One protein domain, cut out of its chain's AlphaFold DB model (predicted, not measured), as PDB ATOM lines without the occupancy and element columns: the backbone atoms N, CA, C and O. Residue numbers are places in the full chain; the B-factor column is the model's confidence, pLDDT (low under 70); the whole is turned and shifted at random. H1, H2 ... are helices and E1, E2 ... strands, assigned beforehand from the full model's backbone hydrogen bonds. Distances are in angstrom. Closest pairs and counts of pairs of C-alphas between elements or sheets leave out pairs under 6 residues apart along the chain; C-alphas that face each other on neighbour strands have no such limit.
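This is residues 48 to 185 of the 734 residues of an uncharacterized protein of Acanthamoeba castellanii str. Neff (UniProt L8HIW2). A narrow antiparallel sheet of three strands, E2, E1 and E3, forms the core; the long helix H2 crosses one of its faces, with the short H1 at one end of the strands on that same side, and H4 crosses the other face. Beyond the opposite end of the sheet lie H3 and the long loop of residues 115 to 126, while the chain passes from E3 into a small hairpin, E4 and E5, outside the main sheet. The printed part has 138 residues, with four named helices and five named strands in the order E1, H1, H2, E2, H3, H4, E3, E4, E5, and its class is mixed, helices and strands. The main sheet runs E2, E1, E3, and the second sheet, E4 and E5, is antiparallel too. The whole is compact, with a radius of gyration of the C-alphas of 15.1 A and spans of 45 by 30 by 27 A.

The inner strand E1 is residues 50 to 57, 22.8 A from first to last C-alpha, starting at C-alpha 50 at (226.473, 144.357, 187.648). The edge strand E2, residues 107 to 114, measures 20.5 A, and the other edge strand, E3, is residues 161 to 164. H2, residues 79 to 97, is the longest helix at 25.9 A and ends at C-alpha 97 at (215.708, 147.548, 188.818). H1 is residues 66 to 71; H4, residues 145 to 155, measures 15.3 A; H3, residues 127 to 138, measures 16.9 A. E4 is residues 168 to 170, and E5, residues 176 to 178, ends at C-alpha 178 at (223.512, 134.193, 188.218).

E2 and E1 are antiparallel at 156 degrees, with N 110 and O 54 at 2.8 A and N 52 and O 112 at 2.9 A, within hydrogen-bond range. E1 and E3 are antiparallel at 154 degrees, with N 55 and O 162 at 2.8 A. H1 and H2 on one face and H4 on the other make three layers, helices on both faces of a sheet. H2 has a height over the sheet of 7.8 A and runs across the strands, at 65 degrees to E1 on the local plane; its closest C-alphas to E1 are Cys 93 and Cys 53, 5.6 A apart. H1, at a height of 7.9 A, touches residues 81 to 85 of H2 alone, at a steep tilt of 63 degrees, opposite ways; the closest C-alphas are Trp 66 and Val 85, 6.4 A apart. H4, at a height of 6.1 A, runs across the strands at 69 degrees to E1 on the local plane; its closest C-alphas to E3 are Ala 151 and Gly 161, 5.0 A apart. E2, H3, H4 and E3 form a split strand-helix-strand unit, two strands running the same way with E1 between them, and its crossover is right-handed. H3 is not on the sheet; it is close to H4 but not clearly touching, with the closest C-alphas, Trp 136 and Leu 146, 7.7 A apart. E4 and E5 are a hairpin, with N 177 and O 169 at 3.0 A, and E4 and E1 are near each other. In H1, H3 and H4 every O i to N i+4 pair is within hydrogen-bond range; in H2, 14 of 15 are.

The two C-alphas farthest apart, those of Asp 64 and Pro 185, are 45.3 A apart. The printed part has no cut, and the link from E2 to H3, 12 residues, is long. Mean pLDDT of the printed part is 77.7; 30 residues are under 70, among them residues 165 to 181 and 183 to 185, and the means of E4 and E5 are 46 and 44.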
ATOM      1  N   VAL A  48     231.628 142.458 182.752       73.31
ATOM      2  CA  VAL A  48     230.295 143.043 182.603       73.31
ATOM      3  C   VAL A  48     229.900 143.667 183.951       73.31
ATOM      4  O   VAL A  48     229.871 142.962 184.958       73.31
ATOM      5  N   PRO A  49     229.595 144.974 184.012       71.56
ATOM      6  CA  PRO A  49     229.184 145.625 185.251       71.56
ATOM      7  C   PRO A  49     227.840 145.077 185.739       71.56
ATOM      8  O   PRO A  49     226.917 144.893 184.939       71.56
ATOM      9  N   LEU A  50     227.705 144.875 187.051       73.38
ATOM     10  CA  LEU A  50     226.473 144.357 187.648       73.38
ATOM     11  C   LEU A  50     225.615 145.492 188.210       73.38
ATOM     12  O   LEU A  50     226.114 146.272 189.025       73.38
ATOM     13  N   PRO A  51     224.326 145.590 187.840       71.81
ATOM     14  CA  PRO A  51     223.427 146.525 188.484       71.81
ATOM     15  C   PRO A  51     223.180 146.069 189.921       71.81
ATOM     16  O   PRO A  51     222.949 144.895 190.205       71.81
ATOM     17  N   SER A  52     223.223 147.023 190.835       79.69
ATOM     18  CA  SER A  52     223.048 146.804 192.266       79.69
ATOM     19  C   SER A  52     222.164 147.897 192.824       79.69
ATOM     20  O   SER A  52     222.152 149.022 192.315       79.69
ATOM     21  N   CYS A  53     221.422 147.561 193.866       86.12
ATOM     22  CA  CYS A  53     220.491 148.471 194.501       86.12
ATOM     23  C   CYS A  53     220.873 148.599 195.966       86.12
ATOM     24  O   CYS A  53     220.921 147.604 196.683       86.12
ATOM     25  N   CYS A  54     221.148 149.822 196.401       88.81
ATOM     26  CA  CYS A  54     221.404 150.117 197.799       88.81
ATOM     27  C   CYS A  54     220.333 151.069 198.321       88.81
ATOM     28  O   CYS A  54     219.969 152.041 197.659       88.81
ATOM     29  N   ILE A  55     219.805 150.747 199.492       91.12
ATOM     30  CA  ILE A  55     218.733 151.461 200.168       91.12
ATOM     31  C   ILE A  55     219.361 152.147 201.371       91.12
ATOM     32  O   ILE A  55     219.933 151.489 202.238       91.12
ATOM     33  N   CYS A  56     219.260 153.468 201.391       92.75
ATOM     34  CA  CYS A  56     219.836 154.324 202.409       92.75
ATOM     35  C   CYS A  56     218.713 154.991 203.202       92.75
ATOM     36  O   CYS A  56     217.738 155.493 202.624       92.75
ATOM     37  N   ALA A  57     218.873 155.037 204.521       92.06
ATOM     38  CA  ALA A  57     218.065 155.900 205.363       92.06
ATOM     39  C   ALA A  57     218.292 157.375 204.980       92.06
ATOM     40  O   ALA A  57     219.374 157.781 204.555       92.06
ATOM     41  N   THR A  58     217.256 158.185 205.141       90.31
ATOM     42  CA  THR A  58     217.276 159.642 204.998       90.31
ATOM     43  C   THR A  58     216.971 160.283 206.351       90.31
ATOM     44  O   THR A  58     216.521 159.609 207.277       90.31
ATOM     45  N   HIS A  59     217.110 161.606 206.470       88.38
ATOM     46  CA  HIS A  59     216.676 162.339 207.671       88.38
ATOM     47  C   HIS A  59     215.163 162.221 207.978       88.38
ATOM     48  O   HIS A  59     214.725 162.683 209.029       88.38
ATOM     49  N   TYR A  60     214.365 161.652 207.066       89.50
ATOM     50  CA  TYR A  60     212.930 161.410 207.238       89.50
ATOM     51  C   TYR A  60     212.589 159.943 207.548       89.50
ATOM     52  O   TYR A  60     211.431 159.641 207.833       89.50
ATOM     53  N   THR A  61     213.564 159.030 207.493       89.81
ATOM     54  CA  THR A  61     213.359 157.627 207.867       89.81
ATOM     55  C   THR A  61     213.179 157.521 209.380       89.81
ATOM     56  O   THR A  61     213.986 158.040 210.147       89.81
ATOM     57  N   VAL A  62     212.130 156.828 209.825       91.19
ATOM     58  CA  VAL A  62     211.874 156.613 211.258       91.19
ATOM     59  C   VAL A  62     212.903 155.630 211.832       91.19
ATOM     60  O   VAL A  62     213.225 154.632 211.185       91.19
ATOM     61  N   ASN A  63     213.385 155.879 213.055       88.31
ATOM     62  CA  ASN A  63     214.350 155.014 213.751       88.31
ATOM     63  C   ASN A  63     213.865 153.557 213.880       88.31
ATOM     64  O   ASN A  63     214.665 152.638 213.764       88.31
ATOM     65  N   ASP A  64     212.556 153.347 214.033       87.81
ATOM     66  CA  ASP A  64     211.916 152.023 214.112       87.81
ATOM     67  C   ASP A  64     211.729 151.357 212.725       87.81
ATOM     68  O   ASP A  64     210.912 150.448 212.559       87.81
ATOM     69  N   SER A  65     212.421 151.837 211.687       90.94
ATOM     70  CA  SER A  65     212.371 151.235 210.354       90.94
ATOM     71  C   SER A  65     213.284 150.014 210.236       90.94
ATOM     72  O   SER A  65     214.362 149.933 210.827       90.94
ATOM     73  N   TRP A  66     212.882 149.105 209.351       91.62
ATOM     74  CA  TRP A  66     213.608 147.880 209.009       91.62
ATOM     75  C   TRP A  66     215.047 148.112 208.491       91.62
ATOM     76  O   TRP A  66     215.830 147.170 208.442       91.62
ATOM     77  N   VAL A  67     215.412 149.345 208.107       91.81
ATOM     78  CA  VAL A  67     216.778 149.703 207.678       91.81
ATOM     79  C   VAL A  67     217.706 149.893 208.882       91.81
ATOM     80  O   VAL A  67     218.814 149.366 208.879       91.81
ATOM     81  N   PHE A  68     217.248 150.568 209.942       92.25
ATOM     82  CA  PHE A  68     218.004 150.667 211.199       92.25
ATOM     83  C   PHE A  68     217.959 149.353 211.996       92.25
ATOM     84  O   PHE A  68     218.952 148.966 212.609       92.25
ATOM     85  N   GLU A  69     216.840 148.622 211.935       90.38
ATOM     86  CA  GLU A  69     216.715 147.268 212.498       90.38
ATOM     87  C   GLU A  69     217.787 146.317 211.934       90.38
ATOM     88  O   GLU A  69     218.395 145.554 212.678       90.38
ATOM     89  N   ALA A  70     218.085 146.424 210.635       88.69
ATOM     90  CA  ALA A  70     219.101 145.629 209.950       88.69
ATOM     91  C   ALA A  70     220.557 145.982 210.318       88.69
ATOM     92  O   ALA A  70     221.434 145.114 210.245       88.69
ATOM     93  N   GLU A  71     220.832 147.231 210.713       87.50
ATOM     94  CA  GLU A  71     222.148 147.628 211.232       87.50
ATOM     95  C   GLU A  71     222.381 147.167 212.676       87.50
ATOM     96  O   GLU A  71     223.532 147.037 213.100       87.50
ATOM     97  N   ASN A  72     221.317 146.859 213.428       90.62
ATOM     98  CA  ASN A  72     221.444 146.311 214.772       90.62
ATOM     99  C   ASN A  72     222.189 144.964 214.735       90.62
ATOM    100  O   ASN A  72     221.781 144.018 214.056       90.62
ATOM    101  N   ALA A  73     223.275 144.856 215.506       85.06
ATOM    102  CA  ALA A  73     224.142 143.680 215.528       85.06
ATOM    103  C   ALA A  73     223.381 142.372 215.825       85.06
ATOM    104  O   ALA A  73     223.713 141.327 215.255       85.06
ATOM    105  N   THR A  74     222.332 142.431 216.657       90.69
ATOM    106  CA  THR A  74     221.483 141.271 216.975       90.69
ATOM    107  C   THR A  74     220.728 140.742 215.757       90.69
ATOM    108  O   THR A  74     220.615 139.525 215.612       90.69
ATOM    109  N   CYS A  75     220.281 141.614 214.846       90.19
ATOM    110  CA  CYS A  75     219.536 141.214 213.653       90.19
ATOM    111  C   CYS A  75     220.367 140.273 212.772       90.19
ATOM    112  O   CYS A  75     219.864 139.241 212.349       90.19
ATOM    113  N   SER A  76     221.674 140.527 212.608       87.19
ATOM    114  CA  SER A  76     222.567 139.620 211.861       87.19
ATOM    115  C   SER A  76     222.836 138.255 212.517       87.19
ATOM    116  O   SER A  76     223.486 137.412 211.904       87.19
ATOM    117  N   SER A  77     222.338 138.014 213.735       91.12
ATOM    118  CA  SER A  77     222.339 136.689 214.379       91.12
ATOM    119  C   SER A  77     220.960 136.012 214.407       91.12
ATOM    120  O   SER A  77     220.873 134.819 214.697       91.12
ATOM    121  N   ASP A  78     219.889 136.740 214.080       94.19
ATOM    122  CA  ASP A  78     218.514 136.243 214.078       94.19
ATOM    123  C   ASP A  78     218.049 135.958 212.643       94.19
ATOM    124  O   ASP A  78     217.754 136.865 211.867       94.19
ATOM    125  N   GLN A  79     217.925 134.674 212.298       92.06
ATOM    126  CA  GLN A  79     217.468 134.233 210.974       92.06
ATOM    127  C   GLN A  79     216.085 134.781 210.581       92.06
ATOM    128  O   GLN A  79     215.805 134.915 209.391       92.06
ATOM    129  N   SER A  80     215.217 135.102 211.548       94.12
ATOM    130  CA  SER A  80     213.906 135.696 211.276       94.12
ATOM    131  C   SER A  80     214.012 137.182 210.922       94.12
ATOM    132  O   SER A  80     213.373 137.617 209.962       94.12
ATOM    133  N   CYS A  81     214.892 137.923 211.606       93.56
ATOM    134  CA  CYS A  81     215.223 139.308 211.273       93.56
ATOM    135  C   CYS A  81     215.919 139.391 209.905       93.56
ATOM    136  O   CYS A  81     215.480 140.145 209.036       93.56
ATOM    137  N   VAL A  82     216.907 138.518 209.659       90.75
ATOM    138  CA  VAL A  82     217.591 138.397 208.360       90.75
ATOM    139  C   VAL A  82     216.602 138.137 207.224       90.75
ATOM    140  O   VAL A  82     216.565 138.889 206.251       90.75
ATOM    141  N   ALA A  83     215.747 137.114 207.347       89.75
ATOM    142  CA  ALA A  83     214.770 136.786 206.308       89.75
ATOM    143  C   ALA A  83     213.744 137.913 206.082       89.75
ATOM    144  O   ALA A  83     213.336 138.161 204.943       89.75
ATOM    145  N   TYR A  84     213.344 138.621 207.144       93.69
ATOM    146  CA  TYR A  84     212.456 139.776 207.047       93.69
ATOM    147  C   TYR A  84     213.110 140.926 206.271       93.69
ATOM    148  O   TYR A  84     212.558 141.350 205.251       93.69
ATOM    149  N   VAL A  85     214.297 141.377 206.688       91.88
ATOM    150  CA  VAL A  85     215.055 142.458 206.034       91.88
ATOM    151  C   VAL A  85     215.356 142.111 204.577       91.88
ATOM    152  O   VAL A  85     215.036 142.903 203.690       91.88
ATOM    153  N   GLN A  86     215.870 140.908 204.307       89.44
ATOM    154  CA  GLN A  86     216.159 140.436 202.951       89.44
ATOM    155  C   GLN A  86     214.898 140.468 202.066       89.44
ATOM    156  O   GLN A  86     214.949 140.938 200.931       89.44
ATOM    157  N   SER A  87     213.728 140.073 202.589       89.00
ATOM    158  CA  SER A  87     212.468 140.139 201.828       89.00
ATOM    159  C   SER A  87     212.012 141.571 201.499       89.00
ATOM    160  O   SER A  87     211.413 141.798 200.445       89.00
ATOM    161  N   LYS A  88     212.302 142.552 202.368       91.31
ATOM    162  CA  LYS A  88     212.022 143.980 202.122       91.31
ATOM    163  C   LYS A  88     212.975 144.551 201.082       91.31
ATOM    164  O   LYS A  88     212.524 145.172 200.118       91.31
ATOM    165  N   LEU A  89     214.265 144.287 201.274       88.56
ATOM    166  CA  LEU A  89     215.362 144.666 200.395       88.56
ATOM    167  C   LEU A  89     215.092 144.177 198.965       88.56
ATOM    168  O   LEU A  89     214.954 144.995 198.053       88.56
ATOM    169  N   GLU A  90     214.835 142.878 198.786       85.44
ATOM    170  CA  GLU A  90     214.530 142.297 197.476       85.44
ATOM    171  C   GLU A  90     213.273 142.885 196.818       85.44
ATOM    172  O   GLU A  90     213.240 143.037 195.591       85.44
ATOM    173  N   ALA A  91     212.235 143.207 197.599       85.75
ATOM    174  CA  ALA A  91     210.962 143.734 197.102       85.75
ATOM    175  C   ALA A  91     211.024 145.217 196.694       85.75
ATOM    176  O   ALA A  91     210.281 145.639 195.803       85.75
ATOM    177  N   VAL A  92     211.902 146.011 197.314       87.12
ATOM    178  CA  VAL A  92     212.186 147.391 196.887       87.12
ATOM    179  C   VAL A  92     213.164 147.384 195.709       87.12
ATOM    180  O   VAL A  92     212.911 148.038 194.697       87.12
ATOM    181  N   CYS A  93     214.234 146.593 195.789       84.88
ATOM    182  CA  CYS A  93     215.279 146.569 194.773       84.88
ATOM    183  C   CYS A  93     214.851 145.929 193.450       84.88
ATOM    184  O   CYS A  93     215.263 146.401 192.394       84.88
ATOM    185  N   SER A  94     213.961 144.931 193.459       82.88
ATOM    186  CA  SER A  94     213.362 144.417 192.213       82.88
ATOM    187  C   SER A  94     212.577 145.487 191.446       82.88
ATOM    188  O   SER A  94     212.705 145.555 190.226       82.88
ATOM    189  N   LYS A  95     211.840 146.362 192.144       82.56
ATOM    190  CA  LYS A  95     211.101 147.485 191.537       82.56
ATOM    191  C   LYS A  95     212.015 148.596 191.036       82.56
ATOM    192  O   LYS A  95     211.830 149.108 189.938       82.56
ATOM    193  N   ALA A  96     213.041 148.936 191.814       80.06
ATOM    194  CA  ALA A  96     214.038 149.914 191.393       80.06
ATOM    195  C   ALA A  96     214.774 149.457 190.113       80.06
ATOM    196  O   ALA A  96     214.989 150.256 189.204       80.06
ATOM    197  N   LEU A  97     215.082 148.157 190.000       77.19
ATOM    198  CA  LEU A  97     215.708 147.548 188.818       77.19
ATOM    199  C   LEU A  97     214.753 147.351 187.621       77.19
ATOM    200  O   LEU A  97     215.234 147.213 186.494       77.19
ATOM    201  N   SER A  98     213.428 147.358 187.826       76.12
ATOM    202  CA  SER A  98     212.426 147.400 186.746       76.12
ATOM    203  C   SER A  98     212.031 148.825 186.327       76.12
ATOM    204  O   SER A  98     211.211 148.984 185.422       76.12
ATOM    205  N   TYR A  99     212.638 149.858 186.932       76.06
ATOM    206  CA  TYR A  99     212.273 151.277 186.786       76.06
ATOM    207  C   TYR A  99     210.817 151.589 187.201       76.06
ATOM    208  O   TYR A  99     210.227 152.578 186.758       76.06
ATOM    209  N   GLU A 100     210.232 150.769 188.078       77.19
ATOM    210  CA  GLU A 100     208.949 151.054 188.721       77.19
ATOM    211  C   GLU A 100     209.102 152.110 189.833       77.19
ATOM    212  O   GLU A 100     210.127 152.145 190.521       77.19
ATOM    213  N   PRO A 101     208.080 152.954 190.077       74.56
ATOM    214  CA  PRO A 101     208.111 153.916 191.173       74.56
ATOM    215  C   PRO A 101     208.196 153.199 192.529       74.56
ATOM    216  O   PRO A 101     207.316 152.419 192.908       74.56
ATOM    217  N   THR A 102     209.262 153.481 193.277       68.81
ATOM    218  CA  THR A 102     209.480 152.958 194.628       68.81
ATOM    219  C   THR A 102     208.456 153.541 195.606       68.81
ATOM    220  O   THR A 102     208.146 154.728 195.589       68.81
ATOM    221  N   ILE A 103     207.889 152.680 196.457       63.47
ATOM    222  CA  ILE A 103     206.705 153.003 197.283       63.47
ATOM    223  C   ILE A 103     207.088 153.625 198.647       63.47
ATOM    224  O   ILE A 103     206.216 154.073 199.383       63.47
ATOM    225  N   ALA A 104     208.381 153.686 198.976       71.00
ATOM    226  CA  ALA A 104     208.908 154.280 200.206       71.00
ATOM    227  C   ALA A 104     209.418 155.716 199.939       71.00
ATOM    228  O   ALA A 104     210.510 155.860 199.388       71.00
ATOM    229  N   PRO A 105     208.655 156.779 200.273       74.12
ATOM    230  CA  PRO A 105     209.086 158.171 200.091       74.12
ATOM    231  C   PRO A 105     210.111 158.630 201.144       74.12
ATOM    232  O   PRO A 105     210.680 159.710 201.025       74.12
ATOM    233  N   ASP A 106     210.306 157.826 202.186       87.31
ATOM    234  CA  ASP A 106     211.192 158.029 203.329       87.31
ATOM    235  C   ASP A 106     212.590 157.414 203.138       87.31
ATOM    236  O   ASP A 106     213.488 157.700 203.932       87.31
ATOM    237  N   LEU A 107     212.793 156.603 202.092       88.19
ATOM    238  CA  LEU A 107     214.046 155.901 201.793       88.19
ATOM    239  C   LEU A 107     214.660 156.386 200.476       88.19
ATOM    240  O   LEU A 107     213.967 156.516 199.466       88.19
ATOM    241  N   TRP A 108     215.979 156.587 200.452       88.81
ATOM    242  CA  TRP A 108     216.702 156.851 199.209       88.81
ATOM    243  C   TRP A 108     217.186 155.535 198.598       88.81
ATOM    244  O   TRP A 108     217.838 154.735 199.267       88.81
ATOM    245  N   VAL A 109     216.867 155.300 197.322       87.00
ATOM    246  CA  VAL A 109     217.279 154.091 196.597       87.00
ATOM    247  C   VAL A 109     218.300 154.463 195.526       87.00
ATOM    248  O   VAL A 109     217.981 155.127 194.540       87.00
ATOM    249  N   SER A 110     219.536 154.018 195.730       82.94
ATOM    250  CA  SER A 110     220.675 154.230 194.845       82.94
ATOM    251  C   SER A 110     220.889 152.982 193.987       82.94
ATOM    252  O   SER A 110     221.440 151.978 194.446       82.94
ATOM    253  N   VAL A 111     220.426 153.030 192.734       79.62
ATOM    254  CA  VAL A 111     220.726 152.001 191.726       79.62
ATOM    255  C   VAL A 111     221.980 152.418 190.970       79.62
ATOM    256  O   VAL A 111     221.978 153.431 190.270       79.62
ATOM    257  N   GLN A 112     223.052 151.640 191.100       76.31
ATOM    258  CA  GLN A 112     224.306 151.871 190.380       76.31
ATOM    259  C   GLN A 112     224.916 150.552 189.912       76.31
ATOM    260  O   GLN A 112     224.672 149.485 190.478       76.31
ATOM    261  N   ASN A 113     225.756 150.634 188.891       74.25
ATOM    262  CA  ASN A 113     226.546 149.506 188.427       74.25
ATOM    263  C   ASN A 113     227.780 149.335 189.323       74.25
ATOM    264  O   ASN A 113     228.625 150.229 189.345       74.25
ATOM    265  N   ILE A 114     227.915 148.202 190.024       71.12
ATOM    266  CA  ILE A 114     229.210 147.828 190.610       71.12
ATOM    267  C   ILE A 114     230.134 147.322 189.507       71.12
ATOM    268  O   ILE A 114     229.701 146.686 188.541       71.12
ATOM    269  N   GLY A 115     231.423 147.576 189.694       70.44
ATOM    270  CA  GLY A 115     232.481 147.122 188.817       70.44
ATOM    271  C   GLY A 115     233.729 146.722 189.581       70.44
ATOM    272  O   GLY A 115     233.942 147.152 190.713       70.44
ATOM    273  N   CYS A 116     234.583 145.937 188.932       73.38
ATOM    274  CA  CYS A 116     235.946 145.736 189.405       73.38
ATOM    275  C   CYS A 116     236.748 147.024 189.191       73.38
ATOM    276  O   CYS A 116     236.743 147.587 188.093       73.38
ATOM    277  N   TRP A 117     237.433 147.497 190.234       67.81
ATOM    278  CA  TRP A 117     238.181 148.753 190.189       67.81
ATOM    279  C   TRP A 117     239.229 148.715 189.064       67.81
ATOM    280  O   TRP A 117     240.060 147.815 189.003       67.81
ATOM    281  N   GLY A 118     239.163 149.687 188.150       68.31
ATOM    282  CA  GLY A 118     240.123 149.848 187.052       68.31
ATOM    283  C   GLY A 118     239.769 149.124 185.747       68.31
ATOM    284  O   GLY A 118     240.436 149.374 184.747       68.31
ATOM    285  N   HIS A 119     238.720 148.296 185.716       68.69
ATOM    286  CA  HIS A 119     238.283 147.592 184.504       68.69
ATOM    287  C   HIS A 119     237.147 148.328 183.772       68.69
ATOM    288  O   HIS A 119     236.209 148.835 184.393       68.69
ATOM    289  N   VAL A 120     237.203 148.358 182.436       73.50
ATOM    290  CA  VAL A 120     236.188 148.972 181.566       73.50
ATOM    291  C   VAL A 120     235.264 147.880 181.004       73.50
ATOM    292  O   VAL A 120     235.753 146.833 180.579       73.50
ATOM    293  N   PRO A 121     233.927 148.071 180.975       67.81
ATOM    294  CA  PRO A 121     232.998 147.066 180.454       67.81
ATOM    295  C   PRO A 121     233.379 146.574 179.048       67.81
ATOM    296  O   PRO A 121     233.445 147.366 178.107       67.81
ATOM    297  N   GLY A 122     233.601 145.265 178.907       63.00
ATOM    298  CA  GLY A 122     234.117 144.643 177.682       63.00
ATOM    299  C   GLY A 122     235.592 144.214 177.730       63.00
ATOM    300  O   GLY A 122     236.013 143.474 176.839       63.00
ATOM    301  N   ASP A 123     236.354 144.613 178.752       72.69
ATOM    302  CA  ASP A 123     237.722 144.131 178.987       72.69
ATOM    303  C   ASP A 123     237.759 142.637 179.361       72.69
ATOM    304  O   ASP A 123     236.791 142.065 179.868       72.69
ATOM    305  N   SER A 124     238.914 141.996 179.158       77.06
ATOM    306  CA  SER A 124     239.216 140.684 179.745       77.06
ATOM    307  C   SER A 124     239.359 140.800 181.264       77.06
ATOM    308  O   SER A 124     240.100 141.664 181.742       77.06
ATOM    309  N   CYS A 125     238.715 139.913 182.020       79.00
ATOM    310  CA  CYS A 125     238.827 139.927 183.478       79.00
ATOM    311  C   CYS A 125     240.234 139.599 184.000       79.00
ATOM    312  O   CYS A 125     240.902 138.692 183.501       79.00
ATOM    313  N   SER A 126     240.631 140.294 185.068       82.50
ATOM    314  CA  SER A 126     241.712 139.885 185.970       82.50
ATOM    315  C   SER A 126     241.282 138.715 186.865       82.50
ATOM    316  O   SER A 126     240.086 138.479 187.050       82.50
ATOM    317  N   SER A 127     242.257 138.009 187.447       80.06
ATOM    318  CA  SER A 127     242.051 137.051 188.548       80.06
ATOM    319  C   SER A 127     241.207 137.664 189.660       80.06
ATOM    320  O   SER A 127     240.146 137.162 190.003       80.06
ATOM    321  N   ASP A 128     241.632 138.834 190.116       79.50
ATOM    322  CA  ASP A 128     241.127 139.520 191.296       79.50
ATOM    323  C   ASP A 128     239.649 139.912 191.108       79.50
ATOM    324  O   ASP A 128     238.845 139.844 192.034       79.50
ATOM    325  N   CYS A 129     239.264 140.247 189.870       77.81
ATOM    326  CA  CYS A 129     237.883 140.517 189.473       77.81
ATOM    327  C   CYS A 129     237.014 139.245 189.409       77.81
ATOM    328  O   CYS A 129     235.833 139.288 189.764       77.81
ATOM    329  N   ILE A 130     237.582 138.101 189.001       78.06
ATOM    330  CA  ILE A 130     236.906 136.791 189.031       78.06
ATOM    331  C   ILE A 130     236.698 136.343 190.483       78.06
ATOM    332  O   ILE A 130     235.590 135.940 190.843       78.06
ATOM    333  N   ASP A 131     237.720 136.474 191.326       78.25
ATOM    334  CA  ASP A 131     237.681 136.057 192.728       78.25
ATOM    335  C   ASP A 131     236.719 136.939 193.540       78.25
ATOM    336  O   ASP A 131     235.836 136.411 194.226       78.25
ATOM    337  N   LEU A 132     236.770 138.268 193.365       75.31
ATOM    338  CA  LEU A 132     235.784 139.205 193.917       75.31
ATOM    339  C   LEU A 132     234.363 138.845 193.460       75.31
ATOM    340  O   LEU A 132     233.452 138.736 194.284       75.31
ATOM    341  N   SER A 133     234.178 138.568 192.167       74.56
ATOM    342  CA  SER A 133     232.890 138.126 191.632       74.56
ATOM    343  C   SER A 133     232.410 136.797 192.226       74.56
ATOM    344  O   SER A 133     231.198 136.600 192.342       74.56
ATOM    345  N   SER A 134     233.315 135.882 192.578       74.81
ATOM    346  CA  SER A 134     232.966 134.621 193.241       74.81
ATOM    347  C   SER A 134     232.518 134.853 194.690       74.81
ATOM    348  O   SER A 134     231.555 134.235 195.146       74.81
ATOM    349  N   SER A 135     233.130 135.822 195.381       75.81
ATOM    350  CA  SER A 135     232.760 136.189 196.751       75.81
ATOM    351  C   SER A 135     231.346 136.781 196.838       75.81
ATOM    352  O   SER A 135     230.589 136.431 197.745       75.81
ATOM    353  N   TRP A 136     230.934 137.594 195.856       73.31
ATOM    354  CA  TRP A 136     229.573 138.145 195.794       73.31
ATOM    355  C   TRP A 136     228.536 137.094 195.373       73.31
ATOM    356  O   TRP A 136     227.419 137.111 195.881       73.31
ATOM    357  N   LEU A 137     228.898 136.122 194.521       68.25
ATOM    358  CA  LEU A 137     228.029 134.969 194.219       68.25
ATOM    359  C   LEU A 137     227.680 134.151 195.478       68.25
ATOM    360  O   LEU A 137     226.599 133.553 195.536       68.25
ATOM    361  N   ALA A 138     228.574 134.128 196.473       68.88
ATOM    362  CA  ALA A 138     228.352 133.487 197.768       68.88
ATOM    363  C   ALA A 138     227.584 134.381 198.768       68.88
ATOM    364  O   ALA A 138     226.673 133.893 199.438       68.88
ATOM    365  N   GLN A 139     227.905 135.678 198.865       71.88
ATOM    366  CA  GLN A 139     227.300 136.612 199.835       71.88
ATOM    367  C   GLN A 139     225.958 137.203 199.357       71.88
ATOM    368  O   GLN A 139     225.841 138.390 199.062       71.88
ATOM    369  N   LYS A 140     224.919 136.359 199.334       68.69
ATOM    370  CA  LYS A 140     223.546 136.718 198.908       68.69
ATOM    371  C   LYS A 140     222.702 137.464 199.953       68.69
ATOM    372  O   LYS A 140     221.552 137.777 199.670       68.69
ATOM    373  N   ASP A 141     223.241 137.687 201.146       77.88
ATOM    374  CA  ASP A 141     222.544 138.271 202.296       77.88
ATOM    375  C   ASP A 141     223.194 139.603 202.705       77.88
ATOM    376  O   ASP A 141     224.424 139.714 202.756       77.88
ATOM    377  N   TYR A 142     222.381 140.615 203.017       84.06
ATOM    378  CA  TYR A 142     222.823 141.966 203.389       84.06
ATOM    379  C   TYR A 142     223.768 141.992 204.603       84.06
ATOM    380  O   TYR A 142     224.550 142.933 204.746       84.06
ATOM    381  N   THR A 143     223.724 140.974 205.474       85.12
ATOM    382  CA  THR A 143     224.618 140.869 206.642       85.12
ATOM    383  C   THR A 143     226.094 140.694 206.263       85.12
ATOM    384  O   THR A 143     226.976 140.977 207.085       85.12
ATOM    385  N   GLY A 144     226.364 140.255 205.025       84.44
ATOM    386  CA  GLY A 144     227.701 140.000 204.502       84.44
ATOM    387  C   GLY A 144     228.616 141.232 204.581       84.44
ATOM    388  O   GLY A 144     228.175 142.351 204.298       84.44
ATOM    389  N   PRO A 145     229.902 141.066 204.944       82.69
ATOM    390  CA  PRO A 145     230.818 142.191 205.144       82.69
ATOM    391  C   PRO A 145     231.004 143.047 203.884       82.69
ATOM    392  O   PRO A 145     231.184 144.258 203.999       82.69
ATOM    393  N   LEU A 146     230.907 142.450 202.690       79.00
ATOM    394  CA  LEU A 146     231.021 143.170 201.418       79.00
ATOM    395  C   LEU A 146     229.775 144.030 201.151       79.00
ATOM    396  O   LEU A 146     229.905 145.197 200.786       79.00
ATOM    397  N   ASN A 147     228.581 143.502 201.440       82.31
ATOM    398  CA  ASN A 147     227.314 144.230 201.309       82.31
ATOM    399  C   ASN A 147     227.241 145.416 202.291       82.31
ATOM    400  O   ASN A 147     226.812 146.504 201.910       82.31
ATOM    401  N   ARG A 148     227.743 145.242 203.524       81.81
ATOM    402  CA  ARG A 148     227.871 146.314 204.532       81.81
ATOM    403  C   ARG A 148     228.899 147.389 204.151       81.81
ATOM    404  O   ARG A 148     228.646 148.573 204.366       81.81
ATOM    405  N   ALA A 149     230.046 147.004 203.587       82.38
ATOM    406  CA  ALA A 149     231.066 147.951 203.129       82.38
ATOM    407  C   ALA A 149     230.569 148.810 201.952       82.38
ATOM    408  O   ALA A 149     230.668 150.038 201.999       82.38
ATOM    409  N   GLU A 150     229.968 148.176 200.941       82.00
ATOM    410  CA  GLU A 150     229.414 148.857 199.765       82.00
ATOM    411  C   GLU A 150     228.245 149.785 200.148       82.00
ATOM    412  O   GLU A 150     228.130 150.896 199.624       82.00
ATOM    413  N   ALA A 151     227.422 149.382 201.126       85.50
ATOM    414  CA  ALA A 151     226.344 150.212 201.659       85.50
ATOM    415  C   ALA A 151     226.866 151.491 202.322       85.50
ATOM    416  O   ALA A 151     226.421 152.581 201.963       85.50
ATOM    417  N   ARG A 152     227.858 151.389 203.217       84.50
ATOM    418  CA  ARG A 152     228.483 152.567 203.846       84.50
ATOM    419  C   ARG A 152     229.096 153.510 202.816       84.50
ATOM    420  O   ARG A 152     228.880 154.716 202.898       84.50
ATOM    421  N   TYR A 153     229.810 152.974 201.824       84.19
ATOM    422  CA  TYR A 153     230.410 153.786 200.764       84.19
ATOM    423  C   TYR A 153     229.353 154.565 199.960       84.19
ATOM    424  O   TYR A 153     229.522 155.755 199.695       84.19
ATOM    425  N   ARG A 154     228.229 153.925 199.615       83.44
ATOM    426  CA  ARG A 154     227.186 154.514 198.754       83.44
ATOM    427  C   ARG A 154     226.175 155.392 199.466       83.44
ATOM    428  O   ARG A 154     225.676 156.332 198.853       83.44
ATOM    429  N   CYS A 155     225.868 155.087 200.720       87.00
ATOM    430  CA  CYS A 155     224.988 155.903 201.548       87.00
ATOM    431  C   CYS A 155     225.716 157.113 202.156       87.00
ATOM    432  O   CYS A 155     225.071 157.961 202.760       87.00
ATOM    433  N   GLY A 156     227.031 157.252 201.940       83.00
ATOM    434  CA  GLY A 156     227.794 158.448 202.305       83.00
ATOM    435  C   GLY A 156     228.398 158.415 203.709       83.00
ATOM    436  O   GLY A 156     228.565 159.467 204.315       83.00
ATOM    437  N   GLY A 157     228.717 157.228 204.231       75.62
ATOM    438  CA  GLY A 157     229.392 157.020 205.518       75.62
ATOM    439  C   GLY A 157     228.481 157.149 206.740       75.62
ATOM    440  O   GLY A 157     228.413 156.218 207.538       75.62
ATOM    441  N   ASP A 158     227.763 158.268 206.848       80.56
ATOM    442  CA  ASP A 158     227.015 158.667 208.052       80.56
ATOM    443  C   ASP A 158     225.562 158.148 208.100       80.56
ATOM    444  O   ASP A 158     224.870 158.324 209.103       80.56
ATOM    445  N   TYR A 159     225.074 157.527 207.021       84.75
ATOM    446  CA  TYR A 159     223.688 157.066 206.886       84.75
ATOM    447  C   TYR A 159     223.605 155.541 206.902       84.75
ATOM    448  O   TYR A 159     224.311 154.870 206.144       84.75
ATOM    449  N   ALA A 160     222.672 155.012 207.700       86.56
ATOM    450  CA  ALA A 160     222.340 153.590 207.726       86.56
ATOM    451  C   ALA A 160     221.964 153.081 206.327       86.56
ATOM    452  O   ALA A 160     221.178 153.721 205.616       86.56
ATOM    453  N   GLY A 161     222.518 151.934 205.928       89.19
ATOM    454  CA  GLY A 161     222.444 151.483 204.542       89.19
ATOM    455  C   GLY A 161     222.471 149.971 204.354       89.19
ATOM    456  O   GLY A 161     223.160 149.247 205.068       89.19
ATOM    457  N   LEU A 162     221.764 149.503 203.324       90.12
ATOM    458  CA  LEU A 162     221.679 148.093 202.933       90.12
ATOM    459  C   LEU A 162     221.850 147.949 201.420       90.12
ATOM    460  O   LEU A 162     221.116 148.581 200.666       90.12
ATOM    461  N   CYS A 163     222.770 147.097 200.964       86.44
ATOM    462  CA  CYS A 163     222.941 146.791 199.540       86.44
ATOM    463  C   CYS A 163     222.434 145.390 199.189       86.44
ATOM    464  O   CYS A 163     222.886 144.391 199.743       86.44
ATOM    465  N   ASP A 164     221.557 145.336 198.190       81.38
ATOM    466  CA  ASP A 164     221.181 144.141 197.444       81.38
ATOM    467  C   ASP A 164     222.134 144.002 196.248       81.38
ATOM    468  O   ASP A 164     221.911 144.565 195.162       81.38
ATOM    469  N   ILE A 165     223.248 143.290 196.448       67.94
ATOM    470  CA  ILE A 165     224.120 142.897 195.338       67.94
ATOM    471  C   ILE A 165     223.439 141.732 194.609       67.94
ATOM    472  O   ILE A 165     223.773 140.560 194.784       67.94
ATOM    473  N   LYS A 166     222.463 142.064 193.752       59.19
ATOM    474  CA  LYS A 166     221.834 141.100 192.841       59.19
ATOM    475  C   LYS A 166     222.804 140.685 191.743       59.19
ATOM    476  O   LYS A 166     222.674 141.067 190.584       59.19
ATOM    477  N   VAL A 167     223.679 139.744 192.091       49.78
ATOM    478  CA  VAL A 167     224.445 138.907 191.149       49.78
ATOM    479  C   VAL A 167     223.522 138.023 190.287       49.78
ATOM    480  O   VAL A 167     223.988 137.197 189.513       49.78
ATOM    481  N   ALA A 168     222.198 138.167 190.404       47.81
ATOM    482  CA  ALA A 168     221.231 137.550 189.518       47.81
ATOM    483  C   ALA A 168     220.060 138.483 189.193       47.81
ATOM    484  O   ALA A 168     219.291 138.875 190.076       47.81
ATOM    485  N   TYR A 169     219.866 138.754 187.902       45.50
ATOM    486  CA  TYR A 169     218.599 139.290 187.411       45.50
ATOM    487  C   TYR A 169     217.498 138.238 187.610       45.50
ATOM    488  O   TYR A 169     217.701 137.057 187.311       45.50
ATOM    489  N   LEU A 170     216.318 138.674 188.058       43.56
ATOM    490  CA  LEU A 170     215.087 137.946 187.766       43.56
ATOM    491  C   LEU A 170     214.643 138.333 186.355       43.56
ATOM    492  O   LEU A 170     214.337 139.495 186.097       43.56
ATOM    493  N   ASP A 171     214.574 137.349 185.465       45.47
ATOM    494  CA  ASP A 171     213.798 137.476 184.229       45.47
ATOM    495  C   ASP A 171     212.288 137.551 184.558       45.47
ATOM    496  O   ASP A 171     211.869 137.237 185.678       45.47
ATOM    497  N   GLN A 172     211.441 137.918 183.591       47.12
ATOM    498  CA  GLN A 172     209.978 137.980 183.758       47.12
ATOM    499  C   GLN A 172     209.384 136.629 184.213       47.12
ATOM    500  O   GLN A 172     208.421 136.592 184.977       47.12
ATOM    501  N   ASP A 173     210.039 135.526 183.838       48.25
ATOM    502  CA  ASP A 173     209.783 134.145 184.275       48.25
ATOM    503  C   ASP A 173     210.187 133.840 185.742       48.25
ATOM    504  O   ASP A 173     210.109 132.689 186.178       48.25
ATOM    505  N   LYS A 174     210.670 134.831 186.510       42.66
ATOM    506  CA  LYS A 174     211.260 134.697 187.863       42.66
ATOM    507  C   LYS A 174     212.473 133.761 187.957       42.66
ATOM    508  O   LYS A 174     212.844 133.325 189.046       42.66
ATOM    509  N   LYS A 175     213.119 133.455 186.831       40.91
ATOM    510  CA  LYS A 175     214.365 132.679 186.798       40.91
ATOM    511  C   LYS A 175     215.520 133.576 187.240       40.91
ATOM    512  O   LYS A 175     215.720 134.647 186.677       40.91
ATOM    513  N   LEU A 176     216.231 133.126 188.271       42.69
ATOM    514  CA  LEU A 176     217.304 133.850 188.947       42.69
ATOM    515  C   LEU A 176     218.631 133.543 188.233       42.69
ATOM    516  O   LEU A 176     219.278 132.531 188.498       42.69
ATOM    517  N   PHE A 177     218.996 134.380 187.259       43.66
ATOM    518  CA  PHE A 177     220.148 134.150 186.383       43.66
ATOM    519  C   PHE A 177     221.439 134.706 186.983       43.66
ATOM    520  O   PHE A 177     221.764 135.873 186.781       43.66
ATOM    521  N   GLY A 178     222.191 133.855 187.685       44.84
ATOM    522  CA  GLY A 178     223.512 134.193 188.218       44.84
ATOM    523  C   GLY A 178     224.475 134.664 187.124       44.84
ATOM    524  O   GLY A 178     224.833 133.887 186.236       44.84
ATOM    525  N   HIS A 179     224.885 135.928 187.166       47.03
ATOM    526  CA  HIS A 179     225.909 136.532 186.316       47.03
ATOM    527  C   HIS A 179     226.906 137.238 187.230       47.03
ATOM    528  O   HIS A 179     226.555 138.197 187.907       47.03
ATOM    529  N   GLY A 180     228.143 136.747 187.262       56.38
ATOM    530  CA  GLY A 180     229.237 137.450 187.920       56.38
ATOM    531  C   GLY A 180     229.663 138.704 187.151       56.38
ATOM    532  O   GLY A 180     229.326 138.853 185.977       56.38
ATOM    533  N   LEU A 181     230.481 139.553 187.787       68.94
ATOM    534  CA  LEU A 181     231.199 140.650 187.119       68.94
ATOM    535  C   LEU A 181     232.006 140.115 185.933       68.94
ATOM    536  O   LEU A 181     232.150 140.778 184.915       68.94
ATOM    537  N   CYS A 182     232.527 138.897 186.069       73.06
ATOM    538  CA  CYS A 182     233.232 138.181 185.022       73.06
ATOM    539  C   CYS A 182     232.334 137.110 184.427       73.06
ATOM    540  O   CYS A 182     232.144 136.044 185.017       73.06
ATOM    541  N   GLN A 183     231.804 137.380 183.236       68.44
ATOM    542  CA  GLN A 183     230.967 136.431 182.520       68.44
ATOM    543  C   GLN A 183     231.734 135.830 181.342       68.44
ATOM    544  O   GLN A 183     232.270 136.538 180.486       68.44
ATOM    545  N   TYR A 184     231.753 134.501 181.251       67.44
ATOM    546  CA  TYR A 184     232.118 133.847 179.998       67.44
ATOM    547  C   TYR A 184     231.127 134.261 178.897       67.44
ATOM    548  O   TYR A 184     229.923 134.333 179.165       67.44
ATOM    549  N   PRO A 185     231.587 134.533 177.660       64.75
ATOM    550  CA  PRO A 185     230.691 134.879 176.563       64.75
ATOM    551  C   PRO A 185     229.591 133.819 176.421       64.75
ATOM    552  O   PRO A 185     229.863 132.626 176.507       64.75
TER     553      PRO A 185